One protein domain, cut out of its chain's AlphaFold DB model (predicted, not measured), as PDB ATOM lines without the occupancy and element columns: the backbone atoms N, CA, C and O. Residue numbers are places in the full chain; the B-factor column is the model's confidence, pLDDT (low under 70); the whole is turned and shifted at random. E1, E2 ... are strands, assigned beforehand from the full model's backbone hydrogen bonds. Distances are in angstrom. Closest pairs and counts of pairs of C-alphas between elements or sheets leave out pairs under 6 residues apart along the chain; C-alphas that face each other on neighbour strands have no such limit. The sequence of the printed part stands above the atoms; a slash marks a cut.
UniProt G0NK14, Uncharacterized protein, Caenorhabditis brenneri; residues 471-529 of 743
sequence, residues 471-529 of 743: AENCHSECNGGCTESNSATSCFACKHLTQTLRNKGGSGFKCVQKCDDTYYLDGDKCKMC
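Overview. This is residues 471 to 529 of the 743 residues of an uncharacterized protein of Caenorhabditis brenneri (UniProt G0NK14). Three short strand hairpins follow one another in a row along the longest axis: E1 and E2 at one end, E3 and E4 in the middle, E5 and E6 at the other end. The last two join through E3 and E6 into one twisted sheet, while the first is a small separate sheet, and the loop around Gly 505 reaches out from the middle hairpin. The printed part has 59 residues with six named strands, E1 to E6 in order, and no named helix; its class is all strand, though under half of the residues, 25, are in named strands. The larger sheet runs E4, E3, E6, E5 and is mixed; the whole is compact, with a radius of gyration of the C-alphas of 11.1 A and spans of 34 by 24 by 15 A.

Arrangement. Look first at E1, residues 478 to 482, and E2, residues 491 to 494, an antiparallel hairpin with N 479 and O 493 2.8 A apart. E3, residues 497 to 500, and E4, residues 509 to 512, form the next antiparallel hairpin; find N 510 and O 499 at 2.8 A. The closest C-alphas of E2 and E4 are those of Cys 494 and Cys 511, 5.2 A apart. E6, residues 525 to 528, is parallel to E3, with N 526 and O 498 2.8 A apart. E5, residues 519 to 522, makes an antiparallel hairpin with E6; N 522 and O 525 are 2.8 A apart. E1 and E5 are apart.

Along the chain. Find C-alpha 478 at (114.977, 190.026, 217.993); E1 runs 6.8 A from there, and E2 6.7 A. E3 spans 10.0 A, E4 and E5 9.5 A each, and E6 9.6 A, ending at C-alpha 528, (124.818, 205.927, 226.506).

Size, cuts and confidence. The C-alphas farthest apart, Glu 472 and Cys 529, are 34.4 A apart. The printed part has no cut and no long link. Look for pLDDT under 70 at residues 503 to 507.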
ATOM      1  N   ALA A 471     116.955 185.483 208.452       88.81
ATOM      2  CA  ALA A 471     117.718 184.293 208.802       88.81
ATOM      3  C   ALA A 471     116.896 183.369 209.727       88.81
ATOM      4  O   ALA A 471     116.002 183.818 210.448       88.81
ATOM      5  N   GLU A 472     117.198 182.069 209.688       87.25
ATOM      6  CA  GLU A 472     116.383 181.005 210.302       87.25
ATOM      7  C   GLU A 472     116.520 180.917 211.834       87.25
ATOM      8  O   GLU A 472     115.573 180.555 212.524       87.25
ATOM      9  N   ASN A 473     117.684 181.289 212.377       92.12
ATOM     10  CA  ASN A 473     117.980 181.251 213.812       92.12
ATOM     11  C   ASN A 473     118.337 182.659 214.307       92.12
ATOM     12  O   ASN A 473     119.509 183.020 214.318       92.12
ATOM     13  N   CYS A 474     117.349 183.476 214.676       93.38
ATOM     14  CA  CYS A 474     117.584 184.818 215.224       93.38
ATOM     15  C   CYS A 474     117.873 184.802 216.734       93.38
ATOM     16  O   CYS A 474     117.481 183.880 217.448       93.38
ATOM     17  N   HIS A 475     118.527 185.855 217.236       94.75
ATOM     18  CA  HIS A 475     118.740 186.049 218.674       94.75
ATOM     19  C   HIS A 475     117.399 186.204 219.427       94.75
ATOM     20  O   HIS A 475     116.449 186.765 218.882       94.75
ATOM     21  N   SER A 476     117.317 185.764 220.692       94.44
ATOM     22  CA  SER A 476     116.065 185.743 221.490       94.44
ATOM     23  C   SER A 476     115.405 187.113 221.690       94.44
ATOM     24  O   SER A 476     114.206 187.200 221.968       94.44
ATOM     25  N   GLU A 477     116.211 188.165 221.551       94.19
ATOM     26  CA  GLU A 477     115.831 189.567 221.715       94.19
ATOM     27  C   GLU A 477     115.411 190.241 220.401       94.19
ATOM     28  O   GLU A 477     114.956 191.384 220.434       94.19
ATOM     29  N   CYS A 478     115.531 189.555 219.258       94.56
ATOM     30  CA  CYS A 478     114.977 190.026 217.993       94.56
ATOM     31  C   CYS A 478     113.449 189.855 217.967       94.56
ATOM     32  O   CYS A 478     112.901 188.865 218.452       94.56
ATOM     33  N   ASN A 479     112.765 190.791 217.318       93.88
ATOM     34  CA  ASN A 479     111.364 190.695 216.921       93.88
ATOM     35  C   ASN A 479     111.247 191.004 215.415       93.88
ATOM     36  O   ASN A 479     112.064 191.742 214.866       93.88
ATOM     37  N   GLY A 480     110.276 190.405 214.723       88.44
ATOM     38  CA  GLY A 480     110.079 190.557 213.270       88.44
ATOM     39  C   GLY A 480     111.121 189.879 212.360       88.44
ATOM     40  O   GLY A 480     110.861 189.727 211.172       88.44
ATOM     41  N   GLY A 481     112.268 189.442 212.891       91.00
ATOM     42  CA  GLY A 481     113.320 188.725 212.157       91.00
ATOM     43  C   GLY A 481     114.707 189.354 212.311       91.00
ATOM     44  O   GLY A 481     114.905 190.265 213.121       91.00
ATOM     45  N   CYS A 482     115.673 188.850 211.545       93.12
ATOM     46  CA  CYS A 482     117.068 189.293 211.555       93.12
ATOM     47  C   CYS A 482     117.766 189.039 210.207       93.12
ATOM     48  O   CYS A 482     117.387 188.126 209.473       93.12
ATOM     49  N   THR A 483     118.812 189.806 209.889       90.62
ATOM     50  CA  THR A 483     119.657 189.595 208.696       90.62
ATOM     51  C   THR A 483     120.761 188.556 208.911       90.62
ATOM     52  O   THR A 483     121.178 187.908 207.956       90.62
ATOM     53  N   GLU A 484     121.215 188.365 210.152       90.38
ATOM     54  CA  GLU A 484     122.289 187.434 210.519       90.38
ATOM     55  C   GLU A 484     121.847 186.522 211.665       90.38
ATOM     56  O   GLU A 484     121.240 186.973 212.641       90.38
ATOM     57  N   SER A 485     122.177 185.232 211.577       90.00
ATOM     58  CA  SER A 485     121.807 184.260 212.603       90.00
ATOM     59  C   SER A 485     122.572 184.468 213.916       90.00
ATOM     60  O   SER A 485     123.755 184.798 213.934       90.00
ATOM     61  N   ASN A 486     121.872 184.268 215.036       89.12
ATOM     62  CA  ASN A 486     122.323 184.446 216.421       89.12
ATOM     63  C   ASN A 486     122.858 185.848 216.789       89.12
ATOM     64  O   ASN A 486     123.273 186.052 217.929       89.12
ATOM     65  N   SER A 487     122.803 186.827 215.882       90.56
ATOM     66  CA  SER A 487     123.270 188.189 216.143       90.56
ATOM     67  C   SER A 487     122.207 189.048 216.833       90.56
ATOM     68  O   SER A 487     121.097 189.221 216.331       90.56
ATOM     69  N   ALA A 488     122.573 189.647 217.968       88.38
ATOM     70  CA  ALA A 488     121.753 190.638 218.666       88.38
ATOM     71  C   ALA A 488     121.831 192.049 218.044       88.38
ATOM     72  O   ALA A 488     121.053 192.920 218.429       88.38
ATOM     73  N   THR A 489     122.765 192.301 217.118       91.19
ATOM     74  CA  THR A 489     122.959 193.609 216.453       91.19
ATOM     75  C   THR A 489     122.318 193.693 215.069       91.19
ATOM     76  O   THR A 489     122.426 194.716 214.399       91.19
ATOM     77  N   SER A 490     121.677 192.607 214.634       91.25
ATOM     78  CA  SER A 490     121.252 192.401 213.244       91.25
ATOM     79  C   SER A 490     119.757 192.038 213.157       91.25
ATOM     80  O   SER A 490     119.308 191.419 212.196       91.25
ATOM     81  N   CYS A 491     118.984 192.402 214.187       92.94
ATOM     82  CA  CYS A 491     117.529 192.250 214.264       92.94
ATOM     83  C   CYS A 491     116.797 193.365 213.491       92.94
ATOM     84  O   CYS A 491     117.274 194.496 213.450       92.94
ATOM     85  N   PHE A 492     115.594 193.100 212.968       92.25
ATOM     86  CA  PHE A 492     114.752 194.150 212.362       92.25
ATOM     87  C   PHE A 492     114.042 195.026 213.406       92.25
ATOM     88  O   PHE A 492     113.938 196.239 213.236       92.25
ATOM     89  N   ALA A 493     113.593 194.428 214.510       91.38
ATOM     90  CA  ALA A 493     113.113 195.125 215.699       91.38
ATOM     91  C   ALA A 493     113.614 194.409 216.963       91.38
ATOM     92  O   ALA A 493     114.044 193.255 216.902       91.38
ATOM     93  N   CYS A 494     113.535 195.074 218.116       95.62
ATOM     94  CA  CYS A 494     113.839 194.456 219.407       95.62
ATOM     95  C   CYS A 494     112.567 194.029 220.141       95.62
ATOM     96  O   CYS A 494     111.501 194.617 219.974       95.62
ATOM     97  N   LYS A 495     112.699 192.995 220.972       94.00
ATOM     98  CA  LYS A 495     111.636 192.460 221.831       94.00
ATOM     99  C   LYS A 495     111.494 193.207 223.161       94.00
ATOM    100  O   LYS A 495     110.393 193.270 223.698       94.00
ATOM    101  N   HIS A 496     112.599 193.743 223.679       94.50
ATOM    102  CA  HIS A 496     112.640 194.532 224.911       94.50
ATOM    103  C   HIS A 496     113.258 195.912 224.639       94.50
ATOM    104  O   HIS A 496     112.520 196.843 224.343       94.50
ATOM    105  N   LEU A 497     114.590 196.055 224.681       95.19
ATOM    106  CA  LEU A 497     115.257 197.361 224.603       95.19
ATOM    107  C   LEU A 497     116.175 197.493 223.381       95.19
ATOM    108  O   LEU A 497     116.818 196.529 222.957       95.19
ATOM    109  N   THR A 498     116.267 198.715 222.851       93.62
ATOM    110  CA  THR A 498     117.185 199.106 221.764       93.62
ATOM    111  C   THR A 498     118.396 199.864 222.321       93.62
ATOM    112  O   THR A 498     118.241 200.940 222.889       93.62
ATOM    113  N   GLN A 499     119.613 199.347 222.155       93.62
ATOM    114  CA  GLN A 499     120.847 199.985 222.637       93.62
ATOM    115  C   GLN A 499     121.687 200.507 221.469       93.62
ATOM    116  O   GLN A 499     122.038 199.750 220.569       93.62
ATOM    117  N   THR A 500     122.016 201.799 221.467       88.62
ATOM    118  CA  THR A 500     122.762 202.444 220.370       88.62
ATOM    119  C   THR A 500     124.254 202.116 220.437       88.62
ATOM    120  O   THR A 500     124.872 202.345 221.474       88.62
ATOM    121  N   LEU A 501     124.863 201.653 219.344       85.06
ATOM    122  CA  LEU A 501     126.299 201.353 219.302       85.06
ATOM    123  C   LEU A 501     127.128 202.591 218.917       85.06
ATOM    124  O   LEU A 501     126.861 203.232 217.906       85.06
ATOM    125  N   ARG A 502     128.171 202.916 219.700       71.06
ATOM    126  CA  ARG A 502     129.043 204.092 219.459       71.06
ATOM    127  C   ARG A 502     130.050 203.905 218.309       71.06
ATOM    128  O   ARG A 502     130.575 204.886 217.793       71.06
ATOM    129  N   ASN A 503     130.359 202.662 217.928       61.19
ATOM    130  CA  ASN A 503     131.477 202.346 217.034       61.19
ATOM    131  C   ASN A 503     131.029 202.005 215.603       61.19
ATOM    132  O   ASN A 503     130.239 201.088 215.409       61.19
ATOM    133  N   LYS A 504     131.678 202.663 214.626       46.91
ATOM    134  CA  LYS A 504     131.584 202.488 213.158       46.91
ATOM    135  C   LYS A 504     130.282 202.947 212.474       46.91
ATOM    136  O   LYS A 504     129.350 202.172 212.306       46.91
ATOM    137  N   GLY A 505     130.329 204.150 211.896       51.72
ATOM    138  CA  GLY A 505     129.876 204.418 210.516       51.72
ATOM    139  C   GLY A 505     128.389 204.299 210.152       51.72
ATOM    140  O   GLY A 505     128.047 204.584 209.009       51.72
ATOM    141  N   GLY A 506     127.503 203.908 211.065       54.78
ATOM    142  CA  GLY A 506     126.074 203.766 210.792       54.78
ATOM    143  C   GLY A 506     125.241 203.693 212.068       54.78
ATOM    144  O   GLY A 506     125.764 203.470 213.159       54.78
ATOM    145  N   SER A 507     123.927 203.877 211.936       63.03
ATOM    146  CA  SER A 507     122.962 203.902 213.045       63.03
ATOM    147  C   SER A 507     122.615 202.498 213.570       63.03
ATOM    148  O   SER A 507     121.445 202.112 213.613       63.03
ATOM    149  N   GLY A 508     123.634 201.711 213.924       79.88
ATOM    150  CA  GLY A 508     123.482 200.351 214.437       79.88
ATOM    151  C   GLY A 508     122.938 200.308 215.868       79.88
ATOM    152  O   GLY A 508     123.347 201.089 216.733       79.88
ATOM    153  N   PHE A 509     122.042 199.357 216.129       90.06
ATOM    154  CA  PHE A 509     121.516 199.075 217.462       90.06
ATOM    155  C   PHE A 509     121.699 197.600 217.835       90.06
ATOM    156  O   PHE A 509     121.731 196.720 216.980       90.06
ATOM    157  N   LYS A 510     121.811 197.338 219.136       93.62
ATOM    158  CA  LYS A 510     121.839 196.013 219.761       93.62
ATOM    159  C   LYS A 510     120.520 195.810 220.504       93.62
ATOM    160  O   LYS A 510     120.114 196.684 221.269       93.62
ATOM    161  N   CYS A 511     119.863 194.673 220.310       95.69
ATOM    162  CA  CYS A 511     118.704 194.290 221.110       95.69
ATOM    163  C   CYS A 511     119.151 193.649 222.423       95.69
ATOM    164  O   CYS A 511     119.918 192.684 222.416       95.69
ATOM    165  N   VAL A 512     118.668 194.180 223.547       95.94
ATOM    166  CA  VAL A 512     119.047 193.728 224.893       95.94
ATOM    167  C   VAL A 512     117.839 193.613 225.820       95.94
ATOM    168  O   VAL A 512     116.848 194.323 225.665       95.94
ATOM    169  N   GLN A 513     117.938 192.724 226.809       95.38
ATOM    170  CA  GLN A 513     116.906 192.525 227.834       95.38
ATOM    171  C   GLN A 513     116.997 193.566 228.971       95.38
ATOM    172  O   GLN A 513     115.988 193.951 229.553       95.38
ATOM    173  N   LYS A 514     118.215 194.033 229.265       95.25
ATOM    174  CA  LYS A 514     118.558 195.148 230.159       95.25
ATOM    175  C   LYS A 514     119.677 195.933 229.470       95.25
ATOM    176  O   LYS A 514     120.482 195.318 228.776       95.25
ATOM    177  N   CYS A 515     119.745 197.246 229.662       94.62
ATOM    178  CA  CYS A 515     120.895 198.035 229.227       94.62
ATOM    179  C   CYS A 515     122.201 197.490 229.833       94.62
ATOM    180  O   CYS A 515     122.231 197.186 231.031       94.62
ATOM    181  N   ASP A 516     123.249 197.377 229.009       93.31
ATOM    182  CA  ASP A 516     124.614 197.145 229.495       93.31
ATOM    183  C   ASP A 516     125.073 198.332 230.372       93.31
ATOM    184  O   ASP A 516     124.551 199.445 230.256       93.31
ATOM    185  N   ASP A 517     126.094 198.127 231.206       88.69
ATOM    186  CA  ASP A 517     126.726 199.222 231.951       88.69
ATOM    187  C   ASP A 517     127.307 200.280 230.983       88.69
ATOM    188  O   ASP A 517     127.615 199.989 229.824       88.69
ATOM    189  N   THR A 518     127.436 201.531 231.435       91.00
ATOM    190  CA  THR A 518     127.588 202.764 230.620       91.00
ATOM    191  C   THR A 518     126.364 203.192 229.792       91.00
ATOM    192  O   THR A 518     126.465 204.142 229.014       91.00
ATOM    193  N   TYR A 519     125.186 202.579 229.989       94.31
ATOM    194  CA  TYR A 519     123.918 203.013 229.378       94.31
ATOM    195  C   TYR A 519     122.800 203.200 230.420       94.31
ATOM    196  O   TYR A 519     122.684 202.429 231.370       94.31
ATOM    197  N   TYR A 520     121.938 204.196 230.198       95.00
ATOM    198  CA  TYR A 520     120.721 204.461 230.966       95.00
ATOM    199  C   TYR A 520     119.458 204.211 230.133       95.00
ATOM    200  O   TYR A 520     119.477 204.256 228.900       95.00
ATOM    201  N   LEU A 521     118.346 203.954 230.822       95.00
ATOM    202  CA  LEU A 521     117.046 203.684 230.215       95.00
ATOM    203  C   LEU A 521     116.292 204.995 229.926       95.00
ATOM    204  O   LEU A 521     116.017 205.765 230.843       95.00
ATOM    205  N   ASP A 522     115.923 205.227 228.666       93.69
ATOM    206  CA  ASP A 522     115.135 206.381 228.214       93.69
ATOM    207  C   ASP A 522     113.969 205.901 227.329       93.69
ATOM    208  O   ASP A 522     114.069 205.823 226.101       93.69
ATOM    209  N   GLY A 523     112.884 205.477 227.986       93.56
ATOM    210  CA  GLY A 523     111.842 204.654 227.364       93.56
ATOM    211  C   GLY A 523     112.395 203.281 226.967       93.56
ATOM    212  O   GLY A 523     113.239 202.725 227.665       93.56
ATOM    213  N   ASP A 524     111.994 202.761 225.808       91.81
ATOM    214  CA  ASP A 524     112.448 201.455 225.285       91.81
ATOM    215  C   ASP A 524     113.866 201.498 224.665       91.81
ATOM    216  O   ASP A 524     114.255 200.655 223.845       91.81
ATOM    217  N   LYS A 525     114.650 202.531 225.010       92.88
ATOM    218  CA  LYS A 525     115.971 202.814 224.443       92.88
ATOM    219  C   LYS A 525     117.024 202.923 225.538       92.88
ATOM    220  O   LYS A 525     116.907 203.734 226.450       92.88
ATOM    221  N   CYS A 526     118.089 202.146 225.402       95.75
ATOM    222  CA  CYS A 526     119.299 202.279 226.195       95.75
ATOM    223  C   CYS A 526     120.198 203.332 225.540       95.75
ATOM    224  O   CYS A 526     120.837 203.069 224.516       95.75
ATOM    225  N   LYS A 527     120.229 204.533 226.120       93.00
ATOM    226  CA  LYS A 527     121.106 205.630 225.699       93.00
ATOM    227  C   LYS A 527     122.398 205.595 226.499       93.00
ATOM    228  O   LYS A 527     122.395 205.274 227.679       93.00
ATOM    229  N   MET A 528     123.510 205.918 225.855       90.44
ATOM    230  CA  MET A 528     124.818 205.927 226.506       90.44
ATOM    231  C   MET A 528     124.915 207.064 227.538       90.44
ATOM    232  O   MET A 528     124.388 208.157 227.319       90.44
ATOM    233  N   CYS A 529     125.605 206.810 228.647       94.31
ATOM    234  CA  CYS A 529     125.985 207.822 229.626       94.31
ATOM    235  C   CYS A 529     127.036 208.802 229.066       94.31
ATOM    236  O   CYS A 529     127.700 208.532 228.060       94.31
TER     237      CYS A 529